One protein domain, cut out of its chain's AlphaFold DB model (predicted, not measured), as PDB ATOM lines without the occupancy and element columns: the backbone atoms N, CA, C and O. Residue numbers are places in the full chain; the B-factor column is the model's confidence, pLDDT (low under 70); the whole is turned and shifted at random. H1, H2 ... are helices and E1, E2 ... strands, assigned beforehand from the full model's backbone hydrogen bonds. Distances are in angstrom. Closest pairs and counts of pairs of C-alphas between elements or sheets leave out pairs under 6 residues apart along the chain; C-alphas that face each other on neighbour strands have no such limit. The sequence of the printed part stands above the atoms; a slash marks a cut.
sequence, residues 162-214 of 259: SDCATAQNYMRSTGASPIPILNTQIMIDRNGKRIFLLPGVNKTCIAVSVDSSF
ATOM      1  N   SER A 162      35.238  24.591 114.952       95.56
ATOM      2  CA  SER A 162      34.787  23.997 113.693       95.56
ATOM      3  C   SER A 162      35.653  22.817 113.260       95.56
ATOM      4  O   SER A 162      36.815  22.711 113.655       95.56
ATOM      5  N   ASP A 163      35.135  21.996 112.346       96.56
ATOM      6  CA  ASP A 163      35.931  20.953 111.702       96.56
ATOM      7  C   ASP A 163      37.002  21.536 110.763       96.56
ATOM      8  O   ASP A 163      36.991  22.718 110.390       96.56
ATOM      9  N   CYS A 164      37.964  20.692 110.383       95.50
ATOM     10  CA  CYS A 164      39.079  21.131 109.551       95.50
ATOM     11  C   CYS A 164      38.659  21.491 108.124       95.50
ATOM     12  O   CYS A 164      39.308  22.335 107.515       95.50
ATOM     13  N   ALA A 165      37.576  20.916 107.592       94.94
ATOM     14  CA  ALA A 165      37.077  21.276 106.266       94.94
ATOM     15  C   ALA A 165      36.532  22.715 106.257       94.94
ATOM     16  O   ALA A 165      36.839  23.502 105.359       94.94
ATOM     17  N   THR A 166      35.792  23.083 107.300       96.50
ATOM     18  CA  THR A 166      35.268  24.432 107.525       96.50
ATOM     19  C   THR A 166      36.403  25.429 107.729       96.50
ATOM     20  O   THR A 166      36.442  26.455 107.047       96.50
ATOM     21  N   ALA A 167      37.366  25.103 108.597       95.44
ATOM     22  CA  ALA A 167      38.551  25.931 108.809       95.44
ATOM     23  C   ALA A 167      39.324  26.139 107.500       95.44
ATOM     24  O   ALA A 167      39.712  27.257 107.167       95.44
ATOM     25  N   GLN A 168      39.479  25.083 106.701       95.38
ATOM     26  CA  GLN A 168      40.157  25.172 105.420       95.38
ATOM     27  C   GLN A 168      39.425  26.081 104.426       95.38
ATOM     28  O   GLN A 168      40.054  26.897 103.753       95.38
ATOM     29  N   ASN A 169      38.103  25.951 104.319       96.12
ATOM     30  CA  ASN A 169      37.296  26.799 103.446       96.12
ATOM     31  C   ASN A 169      37.391  28.270 103.853       96.12
ATOM     32  O   ASN A 169      37.582  29.131 102.992       96.12
ATOM     33  N   TYR A 170      37.352  28.549 105.159       95.31
ATOM     34  CA  TYR A 170      37.597  29.888 105.683       95.31
ATOM     35  C   TYR A 170      38.981  30.404 105.269       95.31
ATOM     36  O   TYR A 170      39.089  31.477 104.676       95.31
ATOM     37  N   MET A 171      40.036  29.614 105.469       95.50
ATOM     38  CA  MET A 171      41.391  29.994 105.070       95.50
ATOM     39  C   MET A 171      41.497  30.306 103.570       95.50
ATOM     40  O   MET A 171      42.048  31.346 103.203       95.50
ATOM     41  N   ARG A 172      40.908  29.476 102.699       95.62
ATOM     42  CA  ARG A 172      40.845  29.749 101.251       95.62
ATOM     43  C   ARG A 172      40.129  31.064 100.944       95.62
ATOM     44  O   ARG A 172      40.617  31.836 100.126       95.62
ATOM     45  N   SER A 173      39.023  31.357 101.633       96.12
ATOM     46  CA  SER A 173      38.295  32.627 101.466       96.12
ATOM     47  C   SER A 173      39.137  33.849 101.854       96.12
ATOM     48  O   SER A 173      39.013  34.913 101.255       96.12
ATOM     49  N   THR A 174      40.077  33.676 102.789       94.56
ATOM     50  CA  THR A 174      41.058  34.703 103.163       94.56
ATOM     51  C   THR A 174      42.303  34.712 102.267       94.56
ATOM     52  O   THR A 174      43.209  35.508 102.486       94.56
ATOM     53  N   GLY A 175      42.350  33.899 101.208       94.25
ATOM     54  CA  GLY A 175      43.444  33.857 100.233       94.25
ATOM     55  C   GLY A 175      44.586  32.904 100.585       94.25
ATOM     56  O   GLY A 175      45.674  33.060 100.039       94.25
ATOM     57  N   ALA A 176      44.369  31.947 101.490       96.19
ATOM     58  CA  ALA A 176      45.335  30.882 101.724       96.19
ATOM     59  C   ALA A 176      45.267  29.815 100.621       96.19
ATOM     60  O   ALA A 176      44.179  29.404 100.204       96.19
ATOM     61  N   SER A 177      46.425  29.306 100.213       96.12
ATOM     62  CA  SER A 177      46.550  28.296  99.160       96.12
ATOM     63  C   SER A 177      46.891  26.925  99.748       96.12
ATOM     64  O   SER A 177      47.808  26.835 100.567       96.12
ATOM     65  N   PRO A 178      46.190  25.846  99.355       94.94
ATOM     66  CA  PRO A 178      46.544  24.497  99.773       94.94
ATOM     67  C   PRO A 178      47.746  23.973  98.975       94.94
ATOM     68  O   PRO A 178      47.788  24.087  97.753       94.94
ATOM     69  N   ILE A 179      48.685  23.331  99.664       94.81
ATOM     70  CA  ILE A 179      49.767  22.538  99.077       94.81
ATOM     71  C   ILE A 179      49.567  21.086  99.525       94.81
ATOM     72  O   ILE A 179      49.622  20.824 100.731       94.81
ATOM     73  N   PRO A 180      49.324  20.138  98.606       91.12
ATOM     74  CA  PRO A 180      49.173  18.734  98.968       91.12
ATOM     75  C   PRO A 180      50.495  18.171  99.509       91.12
ATOM     76  O   PRO A 180      51.561  18.408  98.942       91.12
ATOM     77  N   ILE A 181      50.427  17.409 100.603       89.62
ATOM     78  CA  ILE A 181      51.557  16.660 101.159       89.62
ATOM     79  C   ILE A 181      51.054  15.310 101.675       89.62
ATOM     80  O   ILE A 181      50.236  15.243 102.592       89.62
ATOM     81  N   LEU A 182      51.536  14.216 101.081       89.06
ATOM     82  CA  LEU A 182      51.032  12.864 101.355       89.06
ATOM     83  C   LEU A 182      49.489  12.817 101.250       89.06
ATOM     84  O   LEU A 182      48.920  13.278 100.266       89.06
ATOM     85  N   ASN A 183      48.819  12.300 102.283       84.31
ATOM     86  CA  ASN A 183      47.361  12.195 102.381       84.31
ATOM     87  C   ASN A 183      46.721  13.409 103.086       84.31
ATOM     88  O   ASN A 183      45.623  13.307 103.629       84.31
ATOM     89  N   THR A 184      47.427  14.539 103.146       83.25
ATOM     90  CA  THR A 184      46.951  15.784 103.756       83.25
ATOM     91  C   THR A 184      47.384  16.992 102.920       83.25
ATOM     92  O   THR A 184      47.851  16.865 101.787       83.25
ATOM     93  N   GLN A 185      47.189  18.192 103.449       90.62
ATOM     94  CA  GLN A 185      47.576  19.442 102.813       90.62
ATOM     95  C   GLN A 185      48.026  20.464 103.855       90.62
ATOM     96  O   GLN A 185      47.507  20.515 104.972       90.62
ATOM     97  N   ILE A 186      48.973  21.300 103.457       94.56
ATOM     98  CA  ILE A 186      49.421  22.468 104.209       94.56
ATOM     99  C   ILE A 186      48.728  23.681 103.608       94.56
ATOM    100  O   ILE A 186      48.717  23.849 102.393       94.56
ATOM    101  N   MET A 187      48.166  24.539 104.447       96.25
ATOM    102  CA  MET A 187      47.646  25.827 104.013       96.25
ATOM    103  C   MET A 187      48.753  26.873 104.128       96.25
ATOM    104  O   MET A 187      49.338  27.027 105.196       96.25
ATOM    105  N   ILE A 188      49.038  27.589 103.045       95.25
ATOM    106  CA  ILE A 188      49.957  28.729 103.048       95.25
ATOM    107  C   ILE A 188      49.128  30.003 103.076       95.25
ATOM    108  O   ILE A 188      48.340  30.224 102.158       95.25
ATOM    109  N   ASP A 189      49.264  30.815 104.124       92.44
ATOM    110  CA  ASP A 189      48.574  32.106 104.203       92.44
ATOM    111  C   ASP A 189      49.236  33.173 103.305       92.44
ATOM    112  O   ASP A 189      50.258  32.937 102.658       92.44
ATOM    113  N   ARG A 190      48.668  34.384 103.273       89.44
ATOM    114  CA  ARG A 190      49.213  35.498 102.473       89.44
ATOM    115  C   ARG A 190      50.602  35.965 102.915       89.44
ATOM    116  O   ARG A 190      51.287  36.616 102.135       89.44
ATOM    117  N   ASN A 191      50.999  35.654 104.144       85.88
ATOM    118  CA  ASN A 191      52.292  36.016 104.713       85.88
ATOM    119  C   ASN A 191      53.323  34.885 104.554       85.88
ATOM    120  O   ASN A 191      54.433  34.998 105.064       85.88
ATOM    121  N   GLY A 192      52.966  33.789 103.875       88.00
ATOM    122  CA  GLY A 192      53.830  32.625 103.696       88.00
ATOM    123  C   GLY A 192      53.863  31.669 104.895       88.00
ATOM    124  O   GLY A 192      54.616  30.692 104.860       88.00
ATOM    125  N   LYS A 193      53.044  31.894 105.934       91.44
ATOM    126  CA  LYS A 193      52.971  31.004 107.099       91.44
ATOM    127  C   LYS A 193      52.357  29.675 106.703       91.44
ATOM    128  O   LYS A 193      51.336  29.620 106.015       91.44
ATOM    129  N   ARG A 194      52.963  28.594 107.189       95.56
ATOM    130  CA  ARG A 194      52.514  27.223 106.940       95.56
ATOM    131  C   ARG A 194      51.573  26.811 108.049       95.56
ATOM    132  O   ARG A 194      51.939  26.873 109.215       95.56
ATOM    133  N   ILE A 195      50.366  26.395 107.703       96.69
ATOM    134  CA  ILE A 195      49.342  26.021 108.670       96.69
ATOM    135  C   ILE A 195      48.883  24.600 108.372       96.69
ATOM    136  O   ILE A 195      48.390  24.294 107.286       96.69
ATOM    137  N   PHE A 196      49.042  23.733 109.363       95.56
ATOM    138  CA  PHE A 196      48.536  22.371 109.363       95.56
ATOM    139  C   PHE A 196      47.194  22.351 110.083       95.56
ATOM    140  O   PHE A 196      47.027  22.987 111.124       95.56
ATOM    141  N   LEU A 197      46.242  21.605 109.533       95.44
ATOM    142  CA  LEU A 197      44.941  21.380 110.147       95.44
ATOM    143  C   LEU A 197      44.866  19.913 110.559       95.44
ATOM    144  O   LEU A 197      44.909  19.023 109.711       95.44
ATOM    145  N   LEU A 198      44.792  19.670 111.864       94.69
ATOM    146  CA  LEU A 198      44.719  18.330 112.436       94.69
ATOM    147  C   LEU A 198      43.311  18.087 112.987       94.69
ATOM    148  O   LEU A 198      42.802  18.939 113.721       94.69
ATOM    149  N   PRO A 199      42.670  16.948 112.675       94.25
ATOM    150  CA  PRO A 199      41.387  16.603 113.271       94.25
ATOM    151  C   PRO A 199      41.484  16.542 114.798       94.25
ATOM    152  O   PRO A 199      42.371  15.887 115.345       94.25
ATOM    153  N   GLY A 200      40.566  17.222 115.479       92.50
ATOM    154  CA  GLY A 200      40.390  17.132 116.924       92.50
ATOM    155  C   GLY A 200      39.256  16.181 117.315       92.50
ATOM    156  O   GLY A 200      38.639  15.512 116.484       92.50
ATOM    157  N   VAL A 201      38.942  16.145 118.610       91.38
ATOM    158  CA  VAL A 201      37.771  15.420 119.135       91.38
ATOM    159  C   VAL A 201      36.473  16.155 118.782       91.38
ATOM    160  O   VAL A 201      36.474  17.370 118.612       91.38
ATOM    161  N   ASN A 202      35.346  15.446 118.685       91.38
ATOM    162  CA  ASN A 202      34.016  16.054 118.495       91.38
ATOM    163  C   ASN A 202      33.903  17.019 117.295       91.38
ATOM    164  O   ASN A 202      33.261  18.060 117.403       91.38
ATOM    165  N   LYS A 203      34.512  16.677 116.149       92.31
ATOM    166  CA  LYS A 203      34.533  17.519 114.932       92.31
ATOM    167  C   LYS A 203      35.172  18.900 115.134       92.31
ATOM    168  O   LYS A 203      34.851  19.832 114.409       92.31
ATOM    169  N   THR A 204      36.080  19.032 116.095       94.75
ATOM    170  CA  THR A 204      36.945  20.212 116.205       94.75
ATOM    171  C   THR A 204      38.151  20.079 115.280       94.75
ATOM    172  O   THR A 204      38.429  19.008 114.730       94.75
ATOM    173  N   CYS A 205      38.882  21.170 115.111       96.00
ATOM    174  CA  CYS A 205      40.139  21.186 114.383       96.00
ATOM    175  C   CYS A 205      41.224  21.820 115.243       96.00
ATOM    176  O   CYS A 205      40.950  22.702 116.049       96.00
ATOM    177  N   ILE A 206      42.465  21.399 115.060       96.62
ATOM    178  CA  ILE A 206      43.629  22.038 115.660       96.62
ATOM    179  C   ILE A 206      44.416  22.671 114.520       96.62
ATOM    180  O   ILE A 206      44.914  21.969 113.638       96.62
ATOM    181  N   ALA A 207      44.514  23.997 114.530       96.25
ATOM    182  CA  ALA A 207      45.379  24.734 113.625       96.25
ATOM    183  C   ALA A 207      46.776  24.842 114.236       96.25
ATOM    184  O   ALA A 207      46.937  25.376 115.332       96.25
ATOM    185  N   VAL A 208      47.778  24.353 113.513       97.31
ATOM    186  CA  VAL A 208      49.190  24.479 113.874       97.31
ATOM    187  C   VAL A 208      49.859  25.362 112.836       97.31
ATOM    188  O   VAL A 208      50.057  24.936 111.702       97.31
ATOM    189  N   SER A 209      50.185  26.597 113.201       96.56
ATOM    190  CA  SER A 209      50.964  27.502 112.362       96.56
ATOM    191  C   SER A 209      52.444  27.348 112.674       96.56
ATOM    192  O   SER A 209      52.829  27.332 113.840       96.56
ATOM    193  N   VAL A 210      53.263  27.251 111.634       95.75
ATOM    194  CA  VAL A 210      54.719  27.287 111.706       95.75
ATOM    195  C   VAL A 210      55.201  28.431 110.830       95.75
ATOM    196  O   VAL A 210      54.857  28.525 109.647       95.75
ATOM    197  N   ASP A 211      56.000  29.291 111.436       94.62
ATOM    198  CA  ASP A 211      56.635  30.436 110.810       94.62
ATOM    199  C   ASP A 211      58.138  30.354 111.066       94.62
ATOM    200  O   ASP A 211      58.563  29.989 112.163       94.62
ATOM    201  N   SER A 212      58.945  30.628 110.052       93.44
ATOM    202  CA  SER A 212      60.399  30.503 110.132       93.44
ATOM    203  C   SER A 212      61.043  31.766 109.599       93.44
ATOM    204  O   SER A 212      60.689  32.248 108.527       93.44
ATOM    205  N   SER A 213      62.013  32.273 110.346       92.50
ATOM    206  CA  SER A 213      62.818  33.420 109.966       92.50
ATOM    207  C   SER A 213      64.272  33.000 109.971       92.50
ATOM    208  O   SER A 213      64.753  32.448 110.958       92.50
ATOM    209  N   PHE A 214      64.967  33.274 108.878       92.12
ATOM    210  CA  PHE A 214      66.379  32.955 108.738       92.12
ATOM    211  C   PHE A 214      67.174  34.247 108.737       92.12
ATOM    212  O   PHE A 214      66.805  35.217 108.068       92.12
TER     213      PHE A 214
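What this domain is: This is residues 162 to 214 of the 259 residues of an uncharacterized protein of Labrys okinawensis (UniProt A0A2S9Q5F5). A strongly twisted sheet of four strands, E1, E2, E3 and E4, is covered on one face by a single helix, H1, and its other face is bare of named helices. From edge to edge the strands' lines turn by 85 degrees, and the long edge strand E4 runs along the domain's longest axis. The 53 printed residues hold one named helix, then four named strands, in the order H1 E1 E2 E3 E4; the sheet, E1 - E2 - E3 - E4, is antiparallel throughout, and the class is mixed, helices and strands. The whole is compact, with a radius of gyration of the C-alphas of 11.0 A, yet elongated, spanning 37 by 21 by 19 A.

Where its parts are: Strand E1 is residues 177 to 181, 12.8 A long, and E2 is residues 184 to 188, 13.3 A. E3, residues 194 to 199, measures 16.6 A. E4, residues 205 to 213, measures 26.1 A and ends at C-alpha 213 (62.818, 33.420, 109.966). H1, residues 164 to 173, begins at C-alpha 164 (39.079, 21.131, 109.551) and measures 14.1 A.

How they stand to each other: The strands form a meander, each the antiparallel neighbour of the one before, and each successive pair is a hairpin. Within hydrogen-bond range are N 179 and O 186, 2.8 A, across the neighbour strands E1 and E2, N 195 and O 187, 2.8 A, across E2 and E3, and N 196 and O 208, 2.8 A, across E3 and E4. E1 is apart from E3 and E4. H1 is on the sheet, making two layers, helix and sheet, at a height over the sheet of 8.7 A. It is over E3 and only just over E2, where 3 of its C-alphas fall, and runs along the strands, at 4 degrees to E3 on the local plane. The closest C-alphas of H1 and E3 are those of Cys 164 and Leu 197, 5.9 A apart. In H1 every O i to N i+4 pair is within hydrogen-bond range.

The domain as a whole: The C-alphas farthest apart, of Asn 202 and Phe 214, are 37.8 A apart. The printed part has no cut, and its four links between named elements are tight. Mean pLDDT of the printed part is 93.7, and no printed residue is under 70.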